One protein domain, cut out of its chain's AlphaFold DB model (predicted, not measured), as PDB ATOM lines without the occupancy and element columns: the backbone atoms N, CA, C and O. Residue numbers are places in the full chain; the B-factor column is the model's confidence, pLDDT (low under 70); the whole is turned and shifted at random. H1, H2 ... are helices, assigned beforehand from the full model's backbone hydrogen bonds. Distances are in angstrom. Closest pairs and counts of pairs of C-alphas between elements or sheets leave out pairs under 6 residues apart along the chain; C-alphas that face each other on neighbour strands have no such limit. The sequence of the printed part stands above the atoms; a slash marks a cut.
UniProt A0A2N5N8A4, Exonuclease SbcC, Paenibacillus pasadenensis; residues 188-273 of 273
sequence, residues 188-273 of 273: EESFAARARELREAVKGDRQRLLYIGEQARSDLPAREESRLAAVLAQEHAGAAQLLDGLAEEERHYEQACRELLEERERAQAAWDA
ATOM      1  N   GLU A 188     -25.954   9.480 -36.034       93.44
ATOM      2  CA  GLU A 188     -25.492  10.035 -37.306       93.44
ATOM      3  C   GLU A 188     -24.937  11.454 -37.135       93.44
ATOM      4  O   GLU A 188     -23.823  11.733 -37.572       93.44
ATOM      5  N   GLU A 189     -25.654  12.325 -36.423       94.31
ATOM      6  CA  GLU A 189     -25.210  13.686 -36.112       94.31
ATOM      7  C   GLU A 189     -23.906  13.690 -35.306       94.31
ATOM      8  O   GLU A 189     -22.986  14.454 -35.610       94.31
ATOM      9  N   SER A 190     -23.785  12.796 -34.319       95.50
ATOM     10  CA  SER A 190     -22.564  12.637 -33.526       95.50
ATOM     11  C   SER A 190     -21.380  12.178 -34.383       95.50
ATOM     12  O   SER A 190     -20.289  12.749 -34.290       95.50
ATOM     13  N   PHE A 191     -21.585  11.198 -35.267       96.75
ATOM     14  CA  PHE A 191     -20.546  10.741 -36.188       96.75
ATOM     15  C   PHE A 191     -20.176  11.807 -37.219       96.75
ATOM     16  O   PHE A 191     -18.992  11.982 -37.505       96.75
ATOM     17  N   ALA A 192     -21.146  12.557 -37.741       96.50
ATOM     18  CA  ALA A 192     -20.905  13.645 -38.680       96.50
ATOM     19  C   ALA A 192     -20.082  14.772 -38.039       96.50
ATOM     20  O   ALA A 192     -19.115  15.250 -38.644       96.50
ATOM     21  N   ALA A 193     -20.411  15.153 -36.800       96.31
ATOM     22  CA  ALA A 193     -19.643  16.126 -36.028       96.31
ATOM     23  C   ALA A 193     -18.202  15.644 -35.810       96.31
ATOM     24  O   ALA A 193     -17.252  16.350 -36.157       96.31
ATOM     25  N   ARG A 194     -18.025  14.399 -35.348       95.19
ATOM     26  CA  ARG A 194     -16.693  13.835 -35.108       95.19
ATOM     27  C   ARG A 194     -15.867  13.703 -36.388       95.19
ATOM     28  O   ARG A 194     -14.669  13.977 -36.388       95.19
ATOM     29  N   ALA A 195     -16.496  13.314 -37.495       96.69
ATOM     30  CA  ALA A 195     -15.839  13.236 -38.794       96.69
ATOM     31  C   ALA A 195     -15.387  14.619 -39.285       96.69
ATOM     32  O   ALA A 195     -14.297  14.738 -39.845       96.69
ATOM     33  N   ARG A 196     -16.191  15.668 -39.067       96.69
ATOM     34  CA  ARG A 196     -15.813  17.048 -39.397       96.69
ATOM     35  C   ARG A 196     -14.608  17.505 -38.572       96.69
ATOM     36  O   ARG A 196     -13.663  18.019 -39.161       96.69
ATOM     37  N   GLU A 197     -14.601  17.261 -37.263       96.38
ATOM     38  CA  GLU A 197     -13.458  17.584 -36.391       96.38
ATOM     39  C   GLU A 197     -12.163  16.912 -36.860       96.38
ATOM     40  O   GLU A 197     -11.135  17.571 -37.005       96.38
ATOM     41  N   LEU A 198     -12.213  15.608 -37.150       95.94
ATOM     42  CA  LEU A 198     -11.044  14.857 -37.611       95.94
ATOM     43  C   LEU A 198     -10.539  15.352 -38.970       95.94
ATOM     44  O   LEU A 198      -9.330  15.417 -39.184       95.94
ATOM     45  N   ARG A 199     -11.439  15.725 -39.888       95.75
ATOM     46  CA  ARG A 199     -11.048  16.292 -41.188       95.75
ATOM     47  C   ARG A 199     -10.334  17.630 -41.036       95.75
ATOM     48  O   ARG A 199      -9.319  17.832 -41.699       95.75
ATOM     49  N   GLU A 200     -10.829  18.517 -40.175       95.56
ATOM     50  CA  GLU A 200     -10.167  19.802 -39.920       95.56
ATOM     51  C   GLU A 200      -8.815  19.615 -39.219       95.56
ATOM     52  O   GLU A 200      -7.844  20.259 -39.610       95.56
ATOM     53  N   ALA A 201      -8.705  18.675 -38.273       94.44
ATOM     54  CA  ALA A 201      -7.429  18.335 -37.643       94.44
ATOM     55  C   ALA A 201      -6.399  17.832 -38.671       94.44
ATOM     56  O   ALA A 201      -5.308  18.385 -38.775       94.44
ATOM     57  N   VAL A 202      -6.775  16.861 -39.515       91.50
ATOM     58  CA  VAL A 202      -5.896  16.334 -40.575       91.50
ATOM     59  C   VAL A 202      -5.500  17.422 -41.573       91.50
ATOM     60  O   VAL A 202      -4.363  17.452 -42.043       91.50
ATOM     61  N   LYS A 203      -6.421  18.327 -41.915       91.25
ATOM     62  CA  LYS A 203      -6.128  19.467 -42.788       91.25
ATOM     63  C   LYS A 203      -5.114  20.417 -42.144       91.25
ATOM     64  O   LYS A 203      -4.170  20.817 -42.822       91.25
ATOM     65  N   GLY A 204      -5.279  20.729 -40.858       92.06
ATOM     66  CA  GLY A 204      -4.335  21.541 -40.090       92.06
ATOM     67  C   GLY A 204      -2.946  20.903 -40.007       92.06
ATOM     68  O   GLY A 204      -1.949  21.561 -40.300       92.06
ATOM     69  N   ASP A 205      -2.875  19.604 -39.714       89.12
ATOM     70  CA  ASP A 205      -1.610  18.865 -39.642       89.12
ATOM     71  C   ASP A 205      -0.894  18.819 -40.997       89.12
ATOM     72  O   ASP A 205       0.317  19.026 -41.070       89.12
ATOM     73  N   ARG A 206      -1.636  18.628 -42.099       86.94
ATOM     74  CA  ARG A 206      -1.075  18.694 -43.458       86.94
ATOM     75  C   ARG A 206      -0.504  20.072 -43.777       86.94
ATOM     76  O   ARG A 206       0.595  20.157 -44.314       86.94
ATOM     77  N   GLN A 207      -1.218  21.145 -43.437       88.62
ATOM     78  CA  GLN A 207      -0.720  22.511 -43.637       88.62
ATOM     79  C   GLN A 207       0.548  22.776 -42.819       88.62
ATOM     80  O   GLN A 207       1.492  23.379 -43.324       88.62
ATOM     81  N   ARG A 208       0.601  22.277 -41.580       88.94
ATOM     82  CA  ARG A 208       1.785  22.385 -40.726       88.94
ATOM     83  C   ARG A 208       2.977  21.614 -41.289       88.94
ATOM     84  O   ARG A 208       4.086  22.134 -41.262       88.94
ATOM     85  N   LEU A 209       2.760  20.410 -41.821       86.88
ATOM     86  CA  LEU A 209       3.812  19.625 -42.473       86.88
ATOM     87  C   LEU A 209       4.377  20.329 -43.707       86.88
ATOM     88  O   LEU A 209       5.594  20.380 -43.859       86.88
ATOM     89  N   LEU A 210       3.515  20.911 -44.544       86.38
ATOM     90  CA  LEU A 210       3.954  21.705 -45.695       86.38
ATOM     91  C   LEU A 210       4.792  22.907 -45.252       86.38
ATOM     92  O   LEU A 210       5.864  23.136 -45.801       86.38
ATOM     93  N   TYR A 211       4.348  23.629 -44.219       88.88
ATOM     94  CA  TYR A 211       5.091  24.764 -43.673       88.88
ATOM     95  C   TYR A 211       6.481  24.365 -43.154       88.88
ATOM     96  O   TYR A 211       7.465  25.004 -43.509       88.88
ATOM     97  N   ILE A 212       6.581  23.283 -42.372       87.44
ATOM     98  CA  ILE A 212       7.871  22.775 -41.873       87.44
ATOM     99  C   ILE A 212       8.769  22.344 -43.040       87.44
ATOM    100  O   ILE A 212       9.964  22.622 -43.025       87.44
ATOM    101  N   GLY A 213       8.206  21.686 -44.057       86.31
ATOM    102  CA  GLY A 213       8.951  21.283 -45.248       86.31
ATOM    103  C   GLY A 213       9.532  22.475 -46.015       86.31
ATOM    104  O   GLY A 213      10.695  22.434 -46.409       86.31
ATOM    105  N   GLU A 214       8.762  23.553 -46.181       86.75
ATOM    106  CA  GLU A 214       9.242  24.798 -46.799       86.75
ATOM    107  C   GLU A 214      10.314  25.497 -45.952       86.75
ATOM    108  O   GLU A 214      11.326  25.945 -46.488       86.75
ATOM    109  N   GLN A 215      10.156  25.543 -44.623       89.25
ATOM    110  CA  GLN A 215      11.202  26.073 -43.739       89.25
ATOM    111  C   GLN A 215      12.500  25.273 -43.860       89.25
ATOM    112  O   GLN A 215      13.565  25.856 -44.033       89.25
ATOM    113  N   ALA A 216      12.415  23.940 -43.855       87.31
ATOM    114  CA  ALA A 216      13.580  23.078 -44.019       87.31
ATOM    115  C   ALA A 216      14.299  23.312 -45.360       87.31
ATOM    116  O   ALA A 216      15.525  23.314 -45.391       87.31
ATOM    117  N   ARG A 217      13.560  23.560 -46.456       85.50
ATOM    118  CA  ARG A 217      14.145  23.933 -47.762       85.50
ATOM    119  C   ARG A 217      14.893  25.262 -47.726       85.50
ATOM    120  O   ARG A 217      15.858  25.423 -48.462       85.50
ATOM    121  N   SER A 218      14.393  26.217 -46.947       87.69
ATOM    122  CA  SER A 218      14.954  27.566 -46.853       87.69
ATOM    123  C   SER A 218      16.183  27.619 -45.945       87.69
ATOM    124  O   SER A 218      17.157  28.295 -46.268       87.69
ATOM    125  N   ASP A 219      16.128  26.929 -44.807       88.31
ATOM    126  CA  ASP A 219      17.096  27.109 -43.723       88.31
ATOM    127  C   ASP A 219      18.296  26.151 -43.821       88.31
ATOM    128  O   ASP A 219      19.357  26.443 -43.266       88.31
ATOM    129  N   LEU A 220      18.155  25.016 -44.520       86.06
ATOM    130  CA  LEU A 220      19.224  24.027 -44.674       86.06
ATOM    131  C   LEU A 220      19.932  24.144 -46.034       86.06
ATOM    132  O   LEU A 220      19.284  24.392 -47.054       86.06
ATOM    133  N   PRO A 221      21.256  23.903 -46.092       84.69
ATOM    134  CA  PRO A 221      21.969  23.805 -47.359       84.69
ATOM    135  C   PRO A 221      21.430  22.658 -48.226       84.69
ATOM    136  O   PRO A 221      21.132  21.563 -47.743       84.69
ATOM    137  N   ALA A 222      21.328  22.899 -49.535       81.31
ATOM    138  CA  ALA A 222      20.786  21.928 -50.476       81.31
ATOM    139  C   ALA A 222      21.763  20.766 -50.721       81.31
ATOM    140  O   ALA A 222      22.818  20.938 -51.332       81.31
ATOM    141  N   ARG A 223      21.370  19.564 -50.291       87.50
ATOM    142  CA  ARG A 223      22.039  18.295 -50.603       87.50
ATOM    143  C   ARG A 223      21.120  17.447 -51.475       87.50
ATOM    144  O   ARG A 223      20.215  16.794 -50.960       87.50
ATOM    145  N   GLU A 224      21.331  17.468 -52.790       82.44
ATOM    146  CA  GLU A 224      20.441  16.814 -53.771       82.44
ATOM    147  C   GLU A 224      20.317  15.295 -53.571       82.44
ATOM    148  O   GLU A 224      19.265  14.720 -53.839       82.44
ATOM    149  N   GLU A 225      21.359  14.652 -53.039       86.38
ATOM    150  CA  GLU A 225      21.379  13.211 -52.753       86.38
ATOM    151  C   GLU A 225      20.788  12.847 -51.379       86.38
ATOM    152  O   GLU A 225      20.722  11.670 -51.023       86.38
ATOM    153  N   SER A 226      20.360  13.837 -50.584       90.06
ATOM    154  CA  SER A 226      19.817  13.586 -49.249       90.06
ATOM    155  C   SER A 226      18.427  12.960 -49.293       90.06
ATOM    156  O   SER A 226      17.580  13.270 -50.142       90.06
ATOM    157  N   ARG A 227      18.135  12.137 -48.282       88.06
ATOM    158  CA  ARG A 227      16.780  11.627 -48.060       88.06
ATOM    159  C   ARG A 227      15.775  12.761 -47.859       88.06
ATOM    160  O   ARG A 227      14.641  12.645 -48.318       88.06
ATOM    161  N   LEU A 228      16.181  13.860 -47.218       89.50
ATOM    162  CA  LEU A 228      15.325  15.028 -47.026       89.50
ATOM    163  C   LEU A 228      14.927  15.665 -48.365       89.50
ATOM    164  O   LEU A 228      13.742  15.913 -48.577       89.50
ATOM    165  N   ALA A 229      15.868  15.863 -49.293       88.44
ATOM    166  CA  ALA A 229      15.577  16.400 -50.623       88.44
ATOM    167  C   ALA A 229      14.596  15.505 -51.401       88.44
ATOM    168  O   ALA A 229      13.621  15.999 -51.975       88.44
ATOM    169  N   ALA A 230      14.790  14.184 -51.344       88.69
ATOM    170  CA  ALA A 230      13.892  13.218 -51.975       88.69
ATOM    171  C   ALA A 230      12.479  13.217 -51.362       88.69
ATOM    172  O   ALA A 230      11.495  13.053 -52.081       88.69
ATOM    173  N   VAL A 231      12.361  13.395 -50.041       89.00
ATOM    174  CA  VAL A 231      11.067  13.480 -49.343       89.00
ATOM    175  C   VAL A 231      10.356  14.787 -49.663       89.00
ATOM    176  O   VAL A 231       9.167  14.778 -49.965       89.00
ATOM    177  N   LEU A 232      11.078  15.906 -49.654       86.88
ATOM    178  CA  LEU A 232      10.517  17.217 -49.954       86.88
ATOM    179  C   LEU A 232       9.978  17.296 -51.385       86.88
ATOM    180  O   LEU A 232       8.965  17.954 -51.599       86.88
ATOM    181  N   ALA A 233      10.603  16.619 -52.349       86.50
ATOM    182  CA  ALA A 233      10.141  16.568 -53.737       86.50
ATOM    183  C   ALA A 233       8.801  15.823 -53.937       86.50
ATOM    184  O   ALA A 233       8.224  15.892 -55.022       86.50
ATOM    185  N   GLN A 234       8.298  15.113 -52.922       85.19
ATOM    186  CA  GLN A 234       7.028  14.389 -53.000       85.19
ATOM    187  C   GLN A 234       5.834  15.329 -52.812       85.19
ATOM    188  O   GLN A 234       5.840  16.208 -51.956       85.19
ATOM    189  N   GLU A 235       4.753  15.078 -53.551       76.56
ATOM    190  CA  GLU A 235       3.503  15.845 -53.439       76.56
ATOM    191  C   GLU A 235       2.824  15.672 -52.065       76.56
ATOM    192  O   GLU A 235       2.142  16.569 -51.575       76.56
ATOM    193  N   HIS A 236       3.030  14.518 -51.419       73.38
ATOM    194  CA  HIS A 236       2.451  14.177 -50.119       73.38
ATOM    195  C   HIS A 236       3.490  13.515 -49.204       73.38
ATOM    196  O   HIS A 236       3.397  12.325 -48.903       73.38
ATOM    197  N   ALA A 237       4.482  14.284 -48.753       78.38
ATOM    198  CA  ALA A 237       5.466  13.803 -47.787       78.38
ATOM    199  C   ALA A 237       4.803  13.435 -46.445       78.38
ATOM    200  O   ALA A 237       4.102  14.243 -45.827       78.38
ATOM    201  N   GLY A 238       5.030  12.208 -45.973       83.81
ATOM    202  CA  GLY A 238       4.580  11.785 -44.651       83.81
ATOM    203  C   GLY A 238       5.423  12.410 -43.535       83.81
ATOM    204  O   GLY A 238       6.634  12.563 -43.677       83.81
ATOM    205  N   ALA A 239       4.810  12.692 -42.380       86.31
ATOM    206  CA  ALA A 239       5.507  13.263 -41.220       86.31
ATOM    207  C   ALA A 239       6.746  12.453 -40.800       86.31
ATOM    208  O   ALA A 239       7.802  13.021 -40.546       86.31
ATOM    209  N   ALA A 240       6.631  11.122 -40.771       88.31
ATOM    210  CA  ALA A 240       7.734  10.238 -40.401       88.31
ATOM    211  C   ALA A 240       8.905  10.312 -41.393       88.31
ATOM    212  O   ALA A 240      10.057  10.332 -40.984       88.31
ATOM    213  N   GLN A 241       8.615  10.412 -42.693       89.12
ATOM    214  CA  GLN A 241       9.649  10.533 -43.721       89.12
ATOM    215  C   GLN A 241      10.386  11.871 -43.615       89.12
ATOM    216  O   GLN A 241      11.601  11.914 -43.786       89.12
ATOM    217  N   LEU A 242       9.653  12.948 -43.308       88.81
ATOM    218  CA  LEU A 242      10.238  14.270 -43.103       88.81
ATOM    219  C   LEU A 242      11.145  14.284 -41.864       88.81
ATOM    220  O   LEU A 242      12.268  14.768 -41.944       88.81
ATOM    221  N   LEU A 243      10.685  13.706 -40.749       90.44
ATOM    222  CA  LEU A 243      11.477  13.583 -39.521       90.44
ATOM    223  C   LEU A 243      12.743  12.748 -39.734       90.44
ATOM    224  O   LEU A 243      13.818  13.157 -39.308       90.44
ATOM    225  N   ASP A 244      12.633  11.618 -40.432       91.75
ATOM    226  CA  ASP A 244      13.784  10.779 -40.762       91.75
ATOM    227  C   ASP A 244      14.815  11.527 -41.619       91.75
ATOM    228  O   ASP A 244      16.015  11.403 -41.380       91.75
ATOM    229  N   GLY A 245      14.352  12.292 -42.616       91.31
ATOM    230  CA  GLY A 245      15.217  13.106 -43.469       91.31
ATOM    231  C   GLY A 245      15.915  14.220 -42.688       91.31
ATOM    232  O   GLY A 245      17.116  14.410 -42.838       91.31
ATOM    233  N   LEU A 246      15.189  14.912 -41.806       91.12
ATOM    234  CA  LEU A 246      15.758  15.954 -40.945       91.12
ATOM    235  C   LEU A 246      16.800  15.391 -39.969       91.12
ATOM    236  O   LEU A 246      17.857  15.988 -39.808       91.12
ATOM    237  N   ALA A 247      16.546  14.225 -39.370       93.00
ATOM    238  CA  ALA A 247      17.500  13.567 -38.473       93.00
ATOM    239  C   ALA A 247      18.770  13.087 -39.204       93.00
ATOM    240  O   ALA A 247      19.844  12.972 -38.614       93.00
ATOM    241  N   GLU A 248      18.665  12.762 -40.493       93.62
ATOM    242  CA  GLU A 248      19.827  12.464 -41.331       93.62
ATOM    243  C   GLU A 248      20.671  13.713 -41.599       93.62
ATOM    244  O   GLU A 248      21.889  13.661 -41.424       93.62
ATOM    245  N   GLU A 249      20.030  14.830 -41.948       92.31
ATOM    246  CA  GLU A 249      20.707  16.116 -42.142       92.31
ATOM    247  C   GLU A 249      21.365  16.617 -40.853       92.31
ATOM    248  O   GLU A 249      22.520  17.035 -40.884       92.31
ATOM    249  N   GLU A 250      20.682  16.504 -39.711       92.88
ATOM    250  CA  GLU A 250      21.234  16.847 -38.396       92.88
ATOM    251  C   GLU A 250      22.548  16.097 -38.140       92.88
ATOM    252  O   GLU A 250      23.580  16.724 -37.905       92.88
ATOM    253  N   ARG A 251      22.555  14.766 -38.295       94.38
ATOM    254  CA  ARG A 251      23.773  13.955 -38.119       94.38
ATOM    255  C   ARG A 251      24.882  14.331 -39.098       94.38
ATOM    256  O   ARG A 251      26.049  14.351 -38.712       94.38
ATOM    257  N   HIS A 252      24.534  14.604 -40.356       93.00
ATOM    258  CA  HIS A 252      25.511  14.998 -41.366       93.00
ATOM    259  C   HIS A 252      26.188  16.324 -41.000       93.00
ATOM    260  O   HIS A 252      27.417  16.394 -40.984       93.00
ATOM    261  N   TYR A 253      25.409  17.354 -40.660       91.44
ATOM    262  CA  TYR A 253      25.960  18.660 -40.304       91.44
ATOM    263  C   TYR A 253      26.667  18.653 -38.950       91.44
ATOM    264  O   TYR A 253      27.671  19.345 -38.799       91.44
ATOM    265  N   GLU A 254      26.230  17.844 -37.983       94.00
ATOM    266  CA  GLU A 254      26.984  17.634 -36.743       94.00
ATOM    267  C   GLU A 254      28.375  17.055 -37.013       94.00
ATOM    268  O   GLU A 254      29.360  17.526 -36.440       94.00
ATOM    269  N   GLN A 255      28.469  16.048 -37.887       94.44
ATOM    270  CA  GLN A 255      29.748  15.453 -38.257       94.44
ATOM    271  C   GLN A 255      30.624  16.447 -39.029       94.44
ATOM    272  O   GLN A 255      31.778  16.647 -38.652       94.44
ATOM    273  N   ALA A 256      30.068  17.127 -40.036       92.81
ATOM    274  CA  ALA A 256      30.792  18.128 -40.816       92.81
ATOM    275  C   ALA A 256      31.321  19.271 -39.932       92.81
ATOM    276  O   ALA A 256      32.467  19.693 -40.070       92.81
ATOM    277  N   CYS A 257      30.523  19.741 -38.967       94.12
ATOM    278  CA  CYS A 257      30.960  20.739 -37.992       94.12
ATOM    279  C   CYS A 257      32.127  20.238 -37.131       94.12
ATOM    280  O   CYS A 257      33.059  21.001 -36.884       94.12
ATOM    281  N   ARG A 258      32.099  18.979 -36.671       95.25
ATOM    282  CA  ARG A 258      33.210  18.396 -35.895       95.25
ATOM    283  C   ARG A 258      34.487  18.315 -36.724       95.25
ATOM    284  O   ARG A 258      35.526  18.763 -36.253       95.25
ATOM    285  N   GLU A 259      34.398  17.816 -37.953       95.00
ATOM    286  CA  GLU A 259      35.542  17.704 -38.868       95.00
ATOM    287  C   GLU A 259      36.162  19.081 -39.157       95.00
ATOM    288  O   GLU A 259      37.369  19.259 -39.008       95.00
ATOM    289  N   LEU A 260      35.338  20.093 -39.450       94.69
ATOM    290  CA  LEU A 260      35.801  21.467 -39.675       94.69
ATOM    291  C   LEU A 260      36.439  22.100 -38.430       94.69
ATOM    292  O   LEU A 260      37.389  22.877 -38.548       94.69
ATOM    293  N   LEU A 261      35.931  21.799 -37.231       95.25
ATOM    294  CA  LEU A 261      36.533  22.268 -35.981       95.25
ATOM    295  C   LEU A 261      37.911  21.638 -35.757       95.25
ATOM    296  O   LEU A 261      38.849  22.366 -35.432       95.25
ATOM    297  N   GLU A 262      38.050  20.330 -35.984       94.81
ATOM    298  CA  GLU A 262      39.338  19.635 -35.895       94.81
ATOM    299  C   GLU A 262      40.345  20.165 -36.924       94.81
ATOM    300  O   GLU A 262      41.512  20.393 -36.598       94.81
ATOM    301  N   GLU A 263      39.912  20.396 -38.165       93.75
ATOM    302  CA  GLU A 263      40.756  20.993 -39.205       93.75
ATOM    303  C   GLU A 263      41.206  22.404 -38.828       93.75
ATOM    304  O   GLU A 263      42.390  22.727 -38.955       93.75
ATOM    305  N   ARG A 264      40.293  23.230 -38.302       94.25
ATOM    306  CA  ARG A 264      40.617  24.572 -37.811       94.25
ATOM    307  C   ARG A 264      41.643  24.520 -36.682       94.25
ATOM    308  O   ARG A 264      42.582  25.309 -36.692       94.25
ATOM    309  N   GLU A 265      41.484  23.613 -35.719       94.62
ATOM    310  CA  GLU A 265      42.432  23.442 -34.610       94.62
ATOM    311  C   GLU A 265      43.818  23.007 -35.101       94.62
ATOM    312  O   GLU A 265      44.824  23.565 -34.662       94.62
ATOM    313  N   ARG A 266      43.887  22.076 -36.062       93.06
ATOM    314  CA  ARG A 266      45.157  21.661 -36.683       93.06
ATOM    315  C   ARG A 266      45.820  22.800 -37.452       93.06
ATOM    316  O   ARG A 266      47.026  22.989 -37.327       93.06
ATOM    317  N   ALA A 267      45.047  23.556 -38.232       92.06
ATOM    318  CA  ALA A 267      45.552  24.702 -38.983       92.06
ATOM    319  C   ALA A 267      46.071  25.806 -38.049       92.06
ATOM    320  O   ALA A 267      47.132  26.370 -38.303       92.06
ATOM    321  N   GLN A 268      45.368  26.065 -36.943       92.75
ATOM    322  CA  GLN A 268      45.794  27.023 -35.922       92.75
ATOM    323  C   GLN A 268      47.091  26.573 -35.237       92.75
ATOM    324  O   GLN A 268      48.038  27.346 -35.155       92.75
ATOM    325  N   ALA A 269      47.181  25.304 -34.828       91.62
ATOM    326  CA  ALA A 269      48.395  24.757 -34.224       91.62
ATOM    327  C   ALA A 269      49.604  24.792 -35.176       91.62
ATOM    328  O   ALA A 269      50.726  25.003 -34.727       91.62
ATOM    329  N   ALA A 270      49.385  24.598 -36.481       90.38
ATOM    330  CA  ALA A 270      50.431  24.712 -37.497       90.38
ATOM    331  C   ALA A 270      50.839  26.166 -37.785       90.38
ATOM    332  O   ALA A 270      51.978  26.403 -38.167       90.38
ATOM    333  N   TRP A 271      49.924  27.126 -37.632       88.44
ATOM    334  CA  TRP A 271      50.217  28.555 -37.761       88.44
ATOM    335  C   TRP A 271      51.006  29.098 -36.562       88.44
ATOM    336  O   TRP A 271      51.851  29.975 -36.726       88.44
ATOM    337  N   ASP A 272      50.722  28.581 -35.367       87.12
ATOM    338  CA  ASP A 272      51.354  29.014 -34.119       87.12
ATOM    339  C   ASP A 272      52.753  28.388 -33.881       87.12
ATOM    340  O   ASP A 272      53.448  28.806 -32.952       87.12
ATOM    341  N   ALA A 273      53.165  27.402 -34.696       75.75
ATOM    342  CA  ALA A 273      54.446  26.679 -34.620       75.75
ATOM    343  C   ALA A 273      55.520  27.248 -35.564       75.75
ATOM    344  O   ALA A 273      56.694  27.319 -35.127       75.75
TER     345      ALA A 273
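What this domain is: This is residues 188 to 273 of the 273 residues of the protein "Exonuclease SbcC" of Paenibacillus pasadenensis (UniProt A0A2N5N8A4). Two long helices, H1 and H3, run the same way nearly in line, one after the other, with their neighbouring ends overlapping side by side; between them the chain folds back through the short helix H2, which packs on the first part of H3. Residues 188 to 204 of H1 stick out at one end and residues 254 to 273 at the other, and these two arms make the length. The printed part has 86 residues with three named helices, in the order H1, H2, H3, and no named strand, and its class is all helix. The whole is extended, with a radius of gyration of the C-alphas of 20.9 A and spans of 81 by 21 by 17 A.

Where its parts are: Find C-alpha 188 at (-25.492, 10.035, -37.306); from there H1 runs through residues 188 to 219, 46.3 A long. Next look at residues 227 to 232, the short helix H2. Then go to C-alpha 239 at (5.507, 13.263, -41.220), where H3 begins; it runs 47.4 A to C-alpha 271 at (50.217, 28.555, -37.761).

How they stand to each other: H1 and H3 are close but not clearly touching; their closest C-alphas, of Leu 209 and Ala 239, are 6.7 A apart. They run the same way at a shallow tilt of 21 degrees. H1 and H2 are also close but not clearly touching, with the C-alphas of Gly 213 and Leu 232 closest at 6.4 A. H2 touches H3, which meets it with residues 241 to 249 alone; the closest C-alphas, of Leu 228 and Gly 245, are 4.0 A apart. H2 and H3 run opposite ways at a steep tilt of 50 degrees. Along H1, H2 and H3 you will find every O i to N i+4 pair within hydrogen-bond range.

The domain as a whole: The C-alphas farthest apart, of Glu 188 and Ala 273, are 81.7 A apart. The printed part has no cut, and both links are short. No printed residue has a pLDDT under 70.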